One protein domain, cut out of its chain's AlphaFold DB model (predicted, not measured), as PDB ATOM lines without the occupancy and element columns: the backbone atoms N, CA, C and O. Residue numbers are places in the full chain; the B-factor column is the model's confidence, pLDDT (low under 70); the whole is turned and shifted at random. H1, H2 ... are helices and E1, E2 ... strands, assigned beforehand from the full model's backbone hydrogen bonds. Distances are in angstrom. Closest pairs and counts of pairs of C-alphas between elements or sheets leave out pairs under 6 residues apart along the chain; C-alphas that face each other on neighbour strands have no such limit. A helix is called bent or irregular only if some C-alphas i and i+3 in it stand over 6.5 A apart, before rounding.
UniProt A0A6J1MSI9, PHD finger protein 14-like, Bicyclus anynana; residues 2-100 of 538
ATOM      1  N   ALA A   2     -15.041 124.779  32.310       73.06
ATOM      2  CA  ALA A   2     -15.229 123.323  32.265       73.06
ATOM      3  C   ALA A   2     -14.141 122.589  31.451       73.06
ATOM      4  O   ALA A   2     -13.759 123.036  30.365       73.06
ATOM      5  N   TYR A   3     -13.685 121.432  31.949       77.25
ATOM      6  CA  TYR A   3     -12.677 120.590  31.286       77.25
ATOM      7  C   TYR A   3     -13.135 120.105  29.903       77.25
ATOM      8  O   TYR A   3     -12.332 120.071  28.974       77.25
ATOM      9  N   SER A   4     -14.436 119.848  29.737       81.62
ATOM     10  CA  SER A   4     -15.078 119.438  28.480       81.62
ATOM     11  C   SER A   4     -14.945 120.439  27.322       81.62
ATOM     12  O   SER A   4     -15.202 120.070  26.182       81.62
ATOM     13  N   ARG A   5     -14.521 121.693  27.563       85.62
ATOM     14  CA  ARG A   5     -14.236 122.666  26.487       85.62
ATOM     15  C   ARG A   5     -12.850 122.492  25.846       85.62
ATOM     16  O   ARG A   5     -12.613 123.076  24.791       85.62
ATOM     17  N   TRP A   6     -11.942 121.719  26.449       89.50
ATOM     18  CA  TRP A   6     -10.577 121.539  25.941       89.50
ATOM     19  C   TRP A   6     -10.541 120.552  24.770       89.50
ATOM     20  O   TRP A   6     -10.923 119.396  24.911       89.50
ATOM     21  N   GLY A   7     -10.093 121.010  23.599       90.75
ATOM     22  CA  GLY A   7      -9.998 120.209  22.370       90.75
ATOM     23  C   GLY A   7     -11.322 119.708  21.770       90.75
ATOM     24  O   GLY A   7     -11.312 118.916  20.823       90.75
ATOM     25  N   ALA A   8     -12.467 120.181  22.273       91.94
ATOM     26  CA  ALA A   8     -13.800 119.794  21.798       91.94
ATOM     27  C   ALA A   8     -14.136 120.323  20.390       91.94
ATOM     28  O   ALA A   8     -14.920 119.708  19.666       91.94
ATOM     29  N   ARG A   9     -13.532 121.447  19.983       94.44
ATOM     30  CA  ARG A   9     -13.694 122.075  18.662       94.44
ATOM     31  C   ARG A   9     -12.328 122.273  18.011       94.44
ATOM     32  O   ARG A   9     -11.399 122.713  18.684       94.44
ATOM     33  N   SER A  10     -12.219 121.978  16.719       95.50
ATOM     34  CA  SER A  10     -11.042 122.296  15.911       95.50
ATOM     35  C   SER A  10     -10.991 123.786  15.560       95.50
ATOM     36  O   SER A  10     -12.018 124.423  15.335       95.50
ATOM     37  N   CYS A  11      -9.783 124.341  15.511       96.69
ATOM     38  CA  CYS A  11      -9.508 125.701  15.074       96.69
ATOM     39  C   CYS A  11      -9.319 125.756  13.552       96.69
ATOM     40  O   CYS A  11      -8.348 125.215  13.031       96.69
ATOM     41  N   ALA A  12     -10.193 126.479  12.849       96.06
ATOM     42  CA  ALA A  12     -10.134 126.658  11.393       96.06
ATOM     43  C   ALA A  12      -9.017 127.615  10.908       96.06
ATOM     44  O   ALA A  12      -8.969 127.960   9.731       96.06
ATOM     45  N   LEU A  13      -8.156 128.098  11.813       95.75
ATOM     46  CA  LEU A  13      -7.147 129.141  11.560       95.75
ATOM     47  C   LEU A  13      -5.735 128.745  12.028       95.75
ATOM     48  O   LEU A  13      -4.837 129.590  12.085       95.75
ATOM     49  N   CYS A  14      -5.534 127.485  12.417       94.94
ATOM     50  CA  CYS A  14      -4.211 126.947  12.721       94.94
ATOM     51  C   CYS A  14      -3.393 126.747  11.439       94.94
ATOM     52  O   CYS A  14      -3.918 126.280  10.437       94.94
ATOM     53  N   SER A  15      -2.100 127.078  11.493       91.06
ATOM     54  CA  SER A  15      -1.128 126.755  10.436       91.06
ATOM     55  C   SER A  15      -0.682 125.290  10.471       91.06
ATOM     56  O   SER A  15      -0.257 124.755   9.459       91.06
ATOM     57  N   ASP A  16      -0.769 124.667  11.646       89.06
ATOM     58  CA  ASP A  16      -0.417 123.276  11.927       89.06
ATOM     59  C   ASP A  16      -1.705 122.537  12.321       89.06
ATOM     60  O   ASP A  16      -2.370 122.910  13.298       89.06
ATOM     61  N   ALA A  17      -2.076 121.516  11.545       88.19
ATOM     62  CA  ALA A  17      -3.308 120.757  11.737       88.19
ATOM     63  C   ALA A  17      -3.318 119.966  13.058       88.19
ATOM     64  O   ALA A  17      -4.366 119.880  13.705       88.19
ATOM     65  N   THR A  18      -2.162 119.479  13.525       88.31
ATOM     66  CA  THR A  18      -2.035 118.761  14.807       88.31
ATOM     67  C   THR A  18      -2.424 119.668  15.979       88.31
ATOM     68  O   THR A  18      -3.082 119.248  16.936       88.31
ATOM     69  N   LEU A  19      -2.110 120.964  15.871       93.62
ATOM     70  CA  LEU A  19      -2.446 121.960  16.884       93.62
ATOM     71  C   LEU A  19      -3.912 122.414  16.829       93.62
ATOM     72  O   LEU A  19      -4.385 123.013  17.801       93.62
ATOM     73  N   ALA A  20      -4.660 122.115  15.762       95.19
ATOM     74  CA  ALA A  20      -6.027 122.606  15.580       95.19
ATOM     75  C   ALA A  20      -6.989 122.152  16.692       95.19
ATOM     76  O   ALA A  20      -7.906 122.899  17.033       95.19
ATOM     77  N   ARG A  21      -6.777 120.973  17.295       94.31
ATOM     78  CA  ARG A  21      -7.579 120.453  18.427       94.31
ATOM     79  C   ARG A  21      -6.963 120.704  19.809       94.31
ATOM     80  O   ARG A  21      -7.416 120.122  20.794       94.31
ATOM     81  N   THR A  22      -5.958 121.569  19.913       94.69
ATOM     82  CA  THR A  22      -5.365 121.942  21.208       94.69
ATOM     83  C   THR A  22      -6.150 123.062  21.900       94.69
ATOM     84  O   THR A  22      -6.897 123.798  21.260       94.69
ATOM     85  N   GLY A  23      -5.959 123.234  23.211       93.06
ATOM     86  CA  GLY A  23      -6.457 124.389  23.962       93.06
ATOM     87  C   GLY A  23      -7.983 124.510  23.979       93.06
ATOM     88  O   GLY A  23      -8.698 123.512  24.063       93.06
ATOM     89  N   VAL A  24      -8.475 125.749  23.920       93.12
ATOM     90  CA  VAL A  24      -9.904 126.087  23.851       93.12
ATOM     91  C   VAL A  24     -10.135 127.028  22.670       93.12
ATOM     92  O   VAL A  24      -9.386 127.988  22.478       93.12
ATOM     93  N   CYS A  25     -11.185 126.758  21.896       95.12
ATOM     94  CA  CYS A  25     -11.636 127.610  20.798       95.12
ATOM     95  C   CYS A  25     -12.853 128.450  21.220       95.12
ATOM     96  O   CYS A  25     -13.705 127.984  21.985       95.12
ATOM     97  N   VAL A  26     -12.941 129.666  20.682       94.25
ATOM     98  CA  VAL A  26     -14.169 130.472  20.623       94.25
ATOM     99  C   VAL A  26     -14.942 130.138  19.345       94.25
ATOM    100  O   VAL A  26     -14.379 129.553  18.412       94.25
ATOM    101  N   GLY A  27     -16.242 130.432  19.343       95.12
ATOM    102  CA  GLY A  27     -17.074 130.373  18.142       95.12
ATOM    103  C   GLY A  27     -16.954 131.646  17.308       95.12
ATOM    104  O   GLY A  27     -16.155 132.528  17.612       95.12
ATOM    105  N   CYS A  28     -17.761 131.709  16.256       95.69
ATOM    106  CA  CYS A  28     -18.118 132.943  15.573       95.69
ATOM    107  C   CYS A  28     -19.508 133.351  16.071       95.69
ATOM    108  O   CYS A  28     -20.409 132.513  16.033       95.69
ATOM    109  N   ASP A  29     -19.684 134.595  16.512       93.38
ATOM    110  CA  ASP A  29     -20.913 135.025  17.202       93.38
ATOM    111  C   ASP A  29     -22.108 135.285  16.261       93.38
ATOM    112  O   ASP A  29     -23.248 135.414  16.704       93.38
ATOM    113  N   ALA A  30     -21.891 135.251  14.942       91.88
ATOM    114  CA  ALA A  30     -22.972 135.208  13.957       91.88
ATOM    115  C   ALA A  30     -23.777 133.896  14.096       91.88
ATOM    116  O   ALA A  30     -23.274 132.820  13.773       91.88
ATOM    117  N   GLY A  31     -25.037 133.983  14.535       86.56
ATOM    118  CA  GLY A  31     -25.736 132.910  15.268       86.56
ATOM    119  C   GLY A  31     -25.829 131.500  14.654       86.56
ATOM    120  O   GLY A  31     -25.905 130.527  15.404       86.56
ATOM    121  N   LEU A  32     -25.796 131.334  13.324       91.56
ATOM    122  CA  LEU A  32     -25.787 130.004  12.676       91.56
ATOM    123  C   LEU A  32     -24.381 129.508  12.284       91.56
ATOM    124  O   LEU A  32     -24.229 128.397  11.764       91.56
ATOM    125  N   CYS A  33     -23.338 130.301  12.530       96.31
ATOM    126  CA  CYS A  33     -21.969 129.978  12.162       96.31
ATOM    127  C   CYS A  33     -21.378 128.884  13.064       96.31
ATOM    128  O   CYS A  33     -21.366 128.984  14.287       96.31
ATOM    129  N   LYS A  34     -20.813 127.841  12.448       95.31
ATOM    130  CA  LYS A  34     -20.133 126.736  13.152       95.31
ATOM    131  C   LYS A  34     -18.609 126.777  12.995       95.31
ATOM    132  O   LYS A  34     -17.937 125.776  13.234       95.31
ATOM    133  N   THR A  35     -18.052 127.918  12.584       96.62
ATOM    134  CA  THR A  35     -16.602 128.135  12.544       96.62
ATOM    135  C   THR A  35     -16.081 128.404  13.955       96.62
ATOM    136  O   THR A  35     -16.554 129.318  14.622       96.62
ATOM    137  N   PHE A  36     -15.077 127.641  14.384       96.94
ATOM    138  CA  PHE A  36     -14.396 127.822  15.667       96.94
ATOM    139  C   PHE A  36     -12.911 128.132  15.448       96.94
ATOM    140  O   PHE A  36     -12.304 127.667  14.478       96.94
ATOM    141  N   PHE A  37     -12.309 128.904  16.351       97.25
ATOM    142  CA  PHE A  37     -10.875 129.200  16.332       97.25
ATOM    143  C   PHE A  37     -10.315 129.526  17.720       97.25
ATOM    144  O   PHE A  37     -11.036 129.951  18.618       97.25
ATOM    145  N   HIS A  38      -9.009 129.337  17.919       96.25
ATOM    146  CA  HIS A  38      -8.328 129.837  19.118       96.25
ATOM    147  C   HIS A  38      -8.341 131.362  19.133       96.25
ATOM    148  O   HIS A  38      -8.101 131.979  18.095       96.25
ATOM    149  N   VAL A  39      -8.486 131.967  20.313       95.12
ATOM    150  CA  VAL A  39      -8.411 133.431  20.495       95.12
ATOM    151  C   VAL A  39      -7.114 134.000  19.900       95.12
ATOM    152  O   VAL A  39      -7.152 134.960  19.142       95.12
ATOM    153  N   THR A  40      -5.969 133.350  20.127       94.56
ATOM    154  CA  THR A  40      -4.664 133.751  19.559       94.56
ATOM    155  C   THR A  40      -4.589 133.638  18.032       94.56
ATOM    156  O   THR A  40      -3.883 134.413  17.386       94.56
ATOM    157  N   CYS A  41      -5.321 132.696  17.433       95.88
ATOM    158  CA  CYS A  41      -5.421 132.559  15.981       95.88
ATOM    159  C   CYS A  41      -6.376 133.607  15.394       95.88
ATOM    160  O   CYS A  41      -6.036 134.216  14.386       95.88
ATOM    161  N   GLY A  42      -7.498 133.894  16.063       96.00
ATOM    162  CA  GLY A  42      -8.388 135.007  15.723       96.00
ATOM    163  C   GLY A  42      -7.698 136.371  15.833       96.00
ATOM    164  O   GLY A  42      -7.853 137.203  14.947       96.00
ATOM    165  N   GLN A  43      -6.863 136.581  16.858       94.56
ATOM    166  CA  GLN A  43      -6.093 137.814  17.050       94.56
ATOM    167  C   GLN A  43      -5.069 138.027  15.925       94.56
ATOM    168  O   GLN A  43      -5.056 139.091  15.310       94.56
ATOM    169  N   ARG A  44      -4.270 136.995  15.594       94.56
ATOM    170  CA  ARG A  44      -3.370 136.995  14.421       94.56
ATOM    171  C   ARG A  44      -4.126 137.291  13.126       94.56
ATOM    172  O   ARG A  44      -3.629 137.999  12.256       94.56
ATOM    173  N   GLU A  45      -5.332 136.748  13.005       95.25
ATOM    174  CA  GLU A  45      -6.179 136.916  11.830       95.25
ATOM    175  C   GLU A  45      -7.014 138.210  11.828       95.25
ATOM    176  O   GLU A  45      -7.715 138.456  10.851       95.25
ATOM    177  N   GLY A  46      -6.914 139.069  12.849       95.50
ATOM    178  CA  GLY A  46      -7.656 140.335  12.929       95.50
ATOM    179  C   GLY A  46      -9.172 140.185  13.134       95.50
ATOM    180  O   GLY A  46      -9.916 141.112  12.832       95.50
ATOM    181  N   LEU A  47      -9.617 139.022  13.617       96.00
ATOM    182  CA  LEU A  47     -11.018 138.585  13.695       96.00
ATOM    183  C   LEU A  47     -11.714 138.866  15.036       96.00
ATOM    184  O   LEU A  47     -12.932 138.726  15.139       96.00
ATOM    185  N   LEU A  48     -10.947 139.238  16.060       94.25
ATOM    186  CA  LEU A  48     -11.492 139.691  17.340       94.25
ATOM    187  C   LEU A  48     -11.931 141.155  17.235       94.25
ATOM    188  O   LEU A  48     -11.333 141.934  16.481       94.25
ATOM    189  N   ALA A  49     -12.951 141.510  18.002       90.12
ATOM    190  CA  ALA A  49     -13.483 142.852  18.146       90.12
ATOM    191  C   ALA A  49     -13.788 143.150  19.621       90.12
ATOM    192  O   ALA A  49     -13.957 142.242  20.433       90.12
ATOM    193  N   GLU A  50     -13.864 144.437  19.925       87.38
ATOM    194  CA  GLU A  50     -14.292 144.982  21.210       87.38
ATOM    195  C   GLU A  50     -15.596 145.754  20.952       87.38
ATOM    196  O   GLU A  50     -15.722 146.403  19.907       87.38
ATOM    197  N   ALA A  51     -16.581 145.626  21.843       79.12
ATOM    198  CA  ALA A  51     -17.812 146.419  21.798       79.12
ATOM    199  C   ALA A  51     -17.524 147.882  22.174       79.12
ATOM    200  O   ALA A  51     -16.565 148.156  22.900       79.12
ATOM    201  N   HIS A  52     -18.337 148.832  21.695       71.62
ATOM    202  CA  HIS A  52     -18.204 150.211  22.171       71.62
ATOM    203  C   HIS A  52     -18.745 150.324  23.605       71.62
ATOM    204  O   HIS A  52     -19.593 149.536  24.025       71.62
ATOM    205  N   SER A  53     -18.247 151.297  24.369       69.00
ATOM    206  CA  SER A  53     -18.468 151.399  25.823       69.00
ATOM    207  C   SER A  53     -19.936 151.406  26.259       69.00
ATOM    208  O   SER A  53     -20.238 150.944  27.352       69.00
ATOM    209  N   GLU A  54     -20.834 151.900  25.410       64.44
ATOM    210  CA  GLU A  54     -22.269 152.046  25.693       64.44
ATOM    211  C   GLU A  54     -23.069 150.748  25.449       64.44
ATOM    212  O   GLU A  54     -24.138 150.562  26.018       64.44
ATOM    213  N   GLU A  55     -22.531 149.807  24.664       59.31
ATOM    214  CA  GLU A  55     -23.121 148.473  24.446       59.31
ATOM    215  C   GLU A  55     -22.575 147.431  25.445       59.31
ATOM    216  O   GLU A  55     -23.186 146.385  25.684       59.31
ATOM    217  N   ALA A  56     -21.411 147.714  26.041       60.25
ATOM    218  CA  ALA A  56     -20.627 146.780  26.849       60.25
ATOM    219  C   ALA A  56     -21.252 146.410  28.211       60.25
ATOM    220  O   ALA A  56     -20.807 145.446  28.832       60.25
ATOM    221  N   GLU A  57     -22.281 147.127  28.677       64.94
ATOM    222  CA  GLU A  57     -23.046 146.738  29.874       64.94
ATOM    223  C   GLU A  57     -24.094 145.643  29.587       64.94
ATOM    224  O   GLU A  57     -24.517 144.935  30.502       64.94
ATOM    225  N   GLN A  58     -24.492 145.476  28.318       65.62
ATOM    226  CA  GLN A  58     -25.615 144.624  27.906       65.62
ATOM    227  C   GLN A  58     -25.175 143.321  27.204       65.62
ATOM    228  O   GLN A  58     -25.973 142.387  27.078       65.62
ATOM    229  N   ALA A  59     -23.919 143.237  26.752       70.00
ATOM    230  CA  ALA A  59     -23.356 142.128  25.971       70.00
ATOM    231  C   ALA A  59     -21.949 141.711  26.463       70.00
ATOM    232  O   ALA A  59     -21.408 142.304  27.392       70.00
ATOM    233  N   ASP A  60     -21.341 140.682  25.854       74.75
ATOM    234  CA  ASP A  60     -19.920 140.372  26.094       74.75
ATOM    235  C   ASP A  60     -19.048 141.468  25.444       74.75
ATOM    236  O   ASP A  60     -19.163 141.676  24.232       74.75
ATOM    237  N   PRO A  61     -18.166 142.165  26.192       83.94
ATOM    238  CA  PRO A  61     -17.309 143.204  25.626       83.94
ATOM    239  C   PRO A  61     -16.353 142.709  24.530       83.94
ATOM    240  O   PRO A  61     -15.842 143.533  23.770       83.94
ATOM    241  N   PHE A  62     -16.099 141.397  24.430       89.25
ATOM    242  CA  PHE A  62     -15.178 140.803  23.457       89.25
ATOM    243  C   PHE A  62     -15.875 139.761  22.574       89.25
ATOM    244  O   PHE A  62     -16.112 138.629  22.994       89.25
ATOM    245  N   TYR A  63     -16.105 140.103  21.307       91.38
ATOM    246  CA  TYR A  63     -16.756 139.218  20.336       91.38
ATOM    247  C   TYR A  63     -15.839 138.871  19.152       91.38
ATOM    248  O   TYR A  63     -14.820 139.519  18.888       91.38
ATOM    249  N   ALA A  64     -16.169 137.797  18.440       94.44
ATOM    250  CA  ALA A  64     -15.319 137.186  17.430       94.44
ATOM    251  C   ALA A  64     -16.125 136.782  16.188       94.44
ATOM    252  O   ALA A  64     -17.061 135.989  16.249       94.44
ATOM    253  N   HIS A  65     -15.708 137.267  15.018       95.44
ATOM    254  CA  HIS A  65     -16.339 136.919  13.745       95.44
ATOM    255  C   HIS A  65     -15.385 136.114  12.860       95.44
ATOM    256  O   HIS A  65     -14.178 136.325  12.855       95.44
ATOM    257  N   CYS A  66     -15.891 135.150  12.090       95.69
ATOM    258  CA  CYS A  66     -15.053 134.402  11.153       95.69
ATOM    259  C   CYS A  66     -14.719 135.249   9.909       95.69
ATOM    260  O   CYS A  66     -15.315 136.303   9.680       95.69
ATOM    261  N   ARG A  67     -13.800 134.766   9.058       94.00
ATOM    262  CA  ARG A  67     -13.391 135.450   7.810       94.00
ATOM    263  C   ARG A  67     -14.550 135.781   6.846       94.00
ATOM    264  O   ARG A  67     -14.364 136.634   5.988       94.00
ATOM    265  N   LEU A  68     -15.700 135.107   6.963       94.31
ATOM    266  CA  LEU A  68     -16.899 135.359   6.147       94.31
ATOM    267  C   LEU A  68     -17.817 136.441   6.739       94.31
ATOM    268  O   LEU A  68     -18.537 137.091   5.993       94.31
ATOM    269  N   HIS A  69     -17.781 136.642   8.060       94.56
ATOM    270  CA  HIS A  69     -18.673 137.550   8.798       94.56
ATOM    271  C   HIS A  69     -17.929 138.762   9.384       94.56
ATOM    272  O   HIS A  69     -18.429 139.431  10.279       94.56
ATOM    273  N   SER A  70     -16.709 139.026   8.910       92.94
ATOM    274  CA  SER A  70     -15.884 140.164   9.324       92.94
ATOM    275  C   SER A  70     -15.647 141.090   8.140       92.94
ATOM    276  O   SER A  70     -15.308 140.613   7.056       92.94
ATOM    277  N   ASP A  71     -15.726 142.406   8.348       93.06
ATOM    278  CA  ASP A  71     -15.327 143.358   7.312       93.06
ATOM    279  C   ASP A  71     -13.843 143.170   6.941       93.06
ATOM    280  O   ASP A  71     -12.929 143.296   7.762       93.06
ATOM    281  N   LYS A  72     -13.615 142.905   5.653       94.62
ATOM    282  CA  LYS A  72     -12.303 142.734   5.026       94.62
ATOM    283  C   LYS A  72     -11.405 143.963   5.234       94.62
ATOM    284  O   LYS A  72     -10.185 143.793   5.309       94.62
ATOM    285  N   THR A  73     -11.955 145.179   5.341       94.94
ATOM    286  CA  THR A  73     -11.164 146.403   5.573       94.94
ATOM    287  C   THR A  73     -10.680 146.494   7.024       94.94
ATOM    288  O   THR A  73      -9.472 146.626   7.262       94.94
ATOM    289  N   LEU A  74     -11.578 146.302   7.997       92.69
ATOM    290  CA  LEU A  74     -11.240 146.265   9.421       92.69
ATOM    291  C   LEU A  74     -10.290 145.108   9.749       92.69
ATOM    292  O   LEU A  74      -9.310 145.317  10.463       92.69
ATOM    293  N   VAL A  75     -10.486 143.927   9.157       94.44
ATOM    294  CA  VAL A  75      -9.552 142.793   9.271       94.44
ATOM    295  C   VAL A  75      -8.161 143.167   8.748       94.44
ATOM    296  O   VAL A  75      -7.169 142.956   9.447       94.44
ATOM    297  N   LYS A  76      -8.047 143.801   7.569       95.44
ATOM    298  CA  LYS A  76      -6.758 144.304   7.044       95.44
ATOM    299  C   LYS A  76      -6.116 145.366   7.956       95.44
ATOM    300  O   LYS A  76      -4.888 145.432   8.035       95.44
ATOM    301  N   LYS A  77      -6.900 146.198   8.655       95.12
ATOM    302  CA  LYS A  77      -6.401 147.162   9.661       95.12
ATOM    303  C   LYS A  77      -5.894 146.435  10.917       95.12
ATOM    304  O   LYS A  77      -4.737 146.611  11.292       95.12
ATOM    305  N   ARG A  78      -6.703 145.546  11.503       94.44
ATOM    306  CA  ARG A  78      -6.372 144.758  12.706       94.44
ATOM    307  C   ARG A  78      -5.152 143.849  12.490       94.44
ATOM    308  O   ARG A  78      -4.257 143.849  13.331       94.44
ATOM    309  N   LYS A  79      -5.033 143.170  11.337       94.31
ATOM    310  CA  LYS A  79      -3.839 142.374  10.969       94.31
ATOM    311  C   LYS A  79      -2.554 143.211  10.913       94.31
ATOM    312  O   LYS A  79      -1.535 142.788  11.453       94.31
ATOM    313  N   ARG A  80      -2.590 144.402  10.297       95.06
ATOM    314  CA  ARG A  80      -1.427 145.315  10.257       95.06
ATOM    315  C   ARG A  80      -1.030 145.784  11.657       95.06
ATOM    316  O   ARG A  80       0.154 145.759  11.982       95.06
ATOM    317  N   ASN A  81      -2.003 146.124  12.502       93.50
ATOM    318  CA  ASN A  81      -1.749 146.499  13.894       93.50
ATOM    319  C   ASN A  81      -1.131 145.338  14.696       93.50
ATOM    320  O   ASN A  81      -0.184 145.560  15.449       93.50
ATOM    321  N   TRP A  82      -1.603 144.101  14.499       93.44
ATOM    322  CA  TRP A  82      -1.020 142.911  15.129       93.44
ATOM    323  C   TRP A  82       0.433 142.677  14.689       93.44
ATOM    324  O   TRP A  82       1.296 142.491  15.544       93.44
ATOM    325  N   LEU A  83       0.736 142.763  13.387       94.88
ATOM    326  CA  LEU A  83       2.109 142.652  12.873       94.88
ATOM    327  C   LEU A  83       3.026 143.745  13.444       94.88
ATOM    328  O   LEU A  83       4.127 143.447  13.905       94.88
ATOM    329  N   ALA A  84       2.562 144.997  13.485       95.56
ATOM    330  CA  ALA A  84       3.307 146.100  14.087       95.56
ATOM    331  C   ALA A  84       3.558 145.886  15.592       95.56
ATOM    332  O   ALA A  84       4.631 146.227  16.090       95.56
ATOM    333  N   LEU A  85       2.604 145.290  16.316       94.50
ATOM    334  CA  LEU A  85       2.762 144.924  17.724       94.50
ATOM    335  C   LEU A  85       3.785 143.790  17.916       94.50
ATOM    336  O   LEU A  85       4.614 143.897  18.822       94.50
ATOM    337  N   GLN A  86       3.789 142.754  17.065       93.94
ATOM    338  CA  GLN A  86       4.822 141.705  17.104       93.94
ATOM    339  C   GLN A  86       6.213 142.310  16.869       93.94
ATOM    340  O   GLN A  86       7.081 142.190  17.728       93.94
ATOM    341  N   LEU A  87       6.395 143.076  15.785       95.19
ATOM    342  CA  LEU A  87       7.679 143.706  15.443       95.19
ATOM    343  C   LEU A  87       8.196 144.650  16.544       95.19
ATOM    344  O   LEU A  87       9.386 144.641  16.858       95.19
ATOM    345  N   ARG A  88       7.315 145.433  17.185       95.38
ATOM    346  CA  ARG A  88       7.669 146.261  18.355       95.38
ATOM    347  C   ARG A  88       8.065 145.413  19.567       95.38
ATOM    348  O   ARG A  88       8.974 145.796  20.300       95.38
ATOM    349  N   THR A  89       7.407 144.273  19.778       94.00
ATOM    350  CA  THR A  89       7.691 143.353  20.892       94.00
ATOM    351  C   THR A  89       9.030 142.645  20.702       94.00
ATOM    352  O   THR A  89       9.843 142.630  21.627       94.00
ATOM    353  N   ASP A  90       9.308 142.135  19.501       93.25
ATOM    354  CA  ASP A  90      10.580 141.488  19.173       93.25
ATOM    355  C   ASP A  90      11.743 142.484  19.135       93.25
ATOM    356  O   ASP A  90      12.797 142.195  19.701       93.25
ATOM    357  N   LYS A  91      11.547 143.701  18.598       93.06
ATOM    358  CA  LYS A  91      12.553 144.769  18.713       93.06
ATOM    359  C   LYS A  91      12.849 145.091  20.178       93.06
ATOM    360  O   LYS A  91      14.013 145.103  20.559       93.06
ATOM    361  N   ARG A  92      11.825 145.275  21.024       90.94
ATOM    362  CA  ARG A  92      12.007 145.528  22.467       90.94
ATOM    363  C   ARG A  92      12.745 144.381  23.167       90.94
ATOM    364  O   ARG A  92      13.555 144.630  24.053       90.94
ATOM    365  N   LYS A  93      12.475 143.133  22.784       90.38
ATOM    366  CA  LYS A  93      13.148 141.937  23.308       90.38
ATOM    367  C   LYS A  93      14.629 141.895  22.908       90.38
ATOM    368  O   LYS A  93      15.461 141.633  23.770       90.38
ATOM    369  N   LEU A  94      14.952 142.209  21.652       89.69
ATOM    370  CA  LEU A  94      16.329 142.306  21.157       89.69
ATOM    371  C   LEU A  94      17.083 143.485  21.796       89.69
ATOM    372  O   LEU A  94      18.204 143.314  22.267       89.69
ATOM    373  N   ASP A  95      16.443 144.654  21.893       86.62
ATOM    374  CA  ASP A  95      16.961 145.825  22.607       86.62
ATOM    375  C   ASP A  95      17.310 145.467  24.062       86.62
ATOM    376  O   ASP A  95      18.404 145.784  24.520       86.62
ATOM    377  N   LEU A  96      16.430 144.751  24.776       83.12
ATOM    378  CA  LEU A  96      16.688 144.284  26.145       83.12
ATOM    379  C   LEU A  96      17.831 143.260  26.232       83.12
ATOM    380  O   LEU A  96      18.581 143.280  27.204       83.12
ATOM    381  N   GLN A  97      17.984 142.367  25.250       81.12
ATOM    382  CA  GLN A  97      19.091 141.403  25.227       81.12
ATOM    383  C   GLN A  97      20.446 142.093  25.001       81.12
ATOM    384  O   GLN A  97      21.419 141.766  25.687       81.12
ATOM    385  N   ASN A  98      20.486 143.070  24.092       81.12
ATOM    386  CA  ASN A  98      21.719 143.709  23.639       81.12
ATOM    387  C   ASN A  98      22.166 144.878  24.533       81.12
ATOM    388  O   ASN A  98      23.361 145.040  24.752       81.12
ATOM    389  N   LYS A  99      21.234 145.687  25.058       70.12
ATOM    390  CA  LYS A  99      21.549 146.929  25.797       70.12
ATOM    391  C   LYS A  99      21.771 146.741  27.296       70.12
ATOM    392  O   LYS A  99      22.250 147.661  27.942       70.12
ATOM    393  N   LEU A 100      21.432 145.578  27.853       68.81
ATOM    394  CA  LEU A 100      21.640 145.292  29.273       68.81
ATOM    395  C   LEU A 100      23.140 145.197  29.605       68.81
ATOM    396  O   LEU A 100      23.787 144.201  29.258       68.81
TER     397      LEU A 100
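What this domain is: This is residues 2 to 100 of the 538 residues of the protein "PHD finger protein 14-like" of Bicyclus anynana (UniProt A0A6J1MSI9). A body made mostly of loops, holding two short helices and one tiny strand hairpin, sends out one long helix, H3, whose far part sticks out as an arm with residues 87 to 100 free of the rest. In the body, the short H2 sits near the middle, with H1 toward one end and the E1 and E2 hairpin toward the other. The printed part has 99 residues with three named helices and two named strands in the order H1 H2 E1 E2 H3; the sheet E1 - E2 is antiparallel, and the class is mostly helix, though under half of the residues are in named elements. The whole is loose, with a radius of gyration of the C-alphas of 16.0 A and spans of 51 by 38 by 27 A.

How they stand to each other: Start with the sheet: E1, residues 48 to 50, and E2, residues 62 to 64, form a hairpin, antiparallel at 147 degrees. Look at N 49 and O 63, 2.9 A apart, and N 63 and O 49, 3.2 A apart, both within hydrogen-bond range. Next find H2, residues 39 to 44; its closest C-alpha pair with E1 is Gly 42 and Leu 48, 5.8 A apart. From H2 go to H3, residues 72 to 99: the two touch, about perpendicular at 89 degrees, with the closest C-alphas those of Arg 44 and Trp 82, 6.4 A apart. H3 touches H2 with residues 79 to 82 alone. E1 and H3 are near each other, with 5 pairs of C-alphas within 10 A. H1, residues 18 to 21, is apart from H2, H3, E1 and E2. Outside the named strands, residues 25 to 26 pair with residues 37 to 38, antiparallel. In H2 and H3 every O i to N i+4 pair is within hydrogen-bond range; H1 is too short for such a pair, and its one O i to N i+3 pair is not within range.

Where its parts are: Find C-alpha 18 at (-2.035, 118.761, 14.807), where H1 begins; H1 is irregular, but only just, with C-alphas 18 and 21 6.8 A apart. H2 runs 8.7 A from C-alpha 39 at (-8.411, 133.431, 20.495). E1 is 7.1 A long and E2 is 7.0 A. H3 runs 39.9 A, from C-alpha 72 at (-12.303, 142.734, 5.026) to C-alpha 99 at (21.549, 146.929, 25.797).

The domain as a whole: The C-alphas of Leu 32 and Leu 100, the two farthest apart, are 52.5 A apart. The printed part has no cut. The links H1 to H2, 17 residues, and E1 to E2, 11 residues, are long. The mean pLDDT of the printed part is 89.5; residues 53 to 58 and residue 100 are under 70.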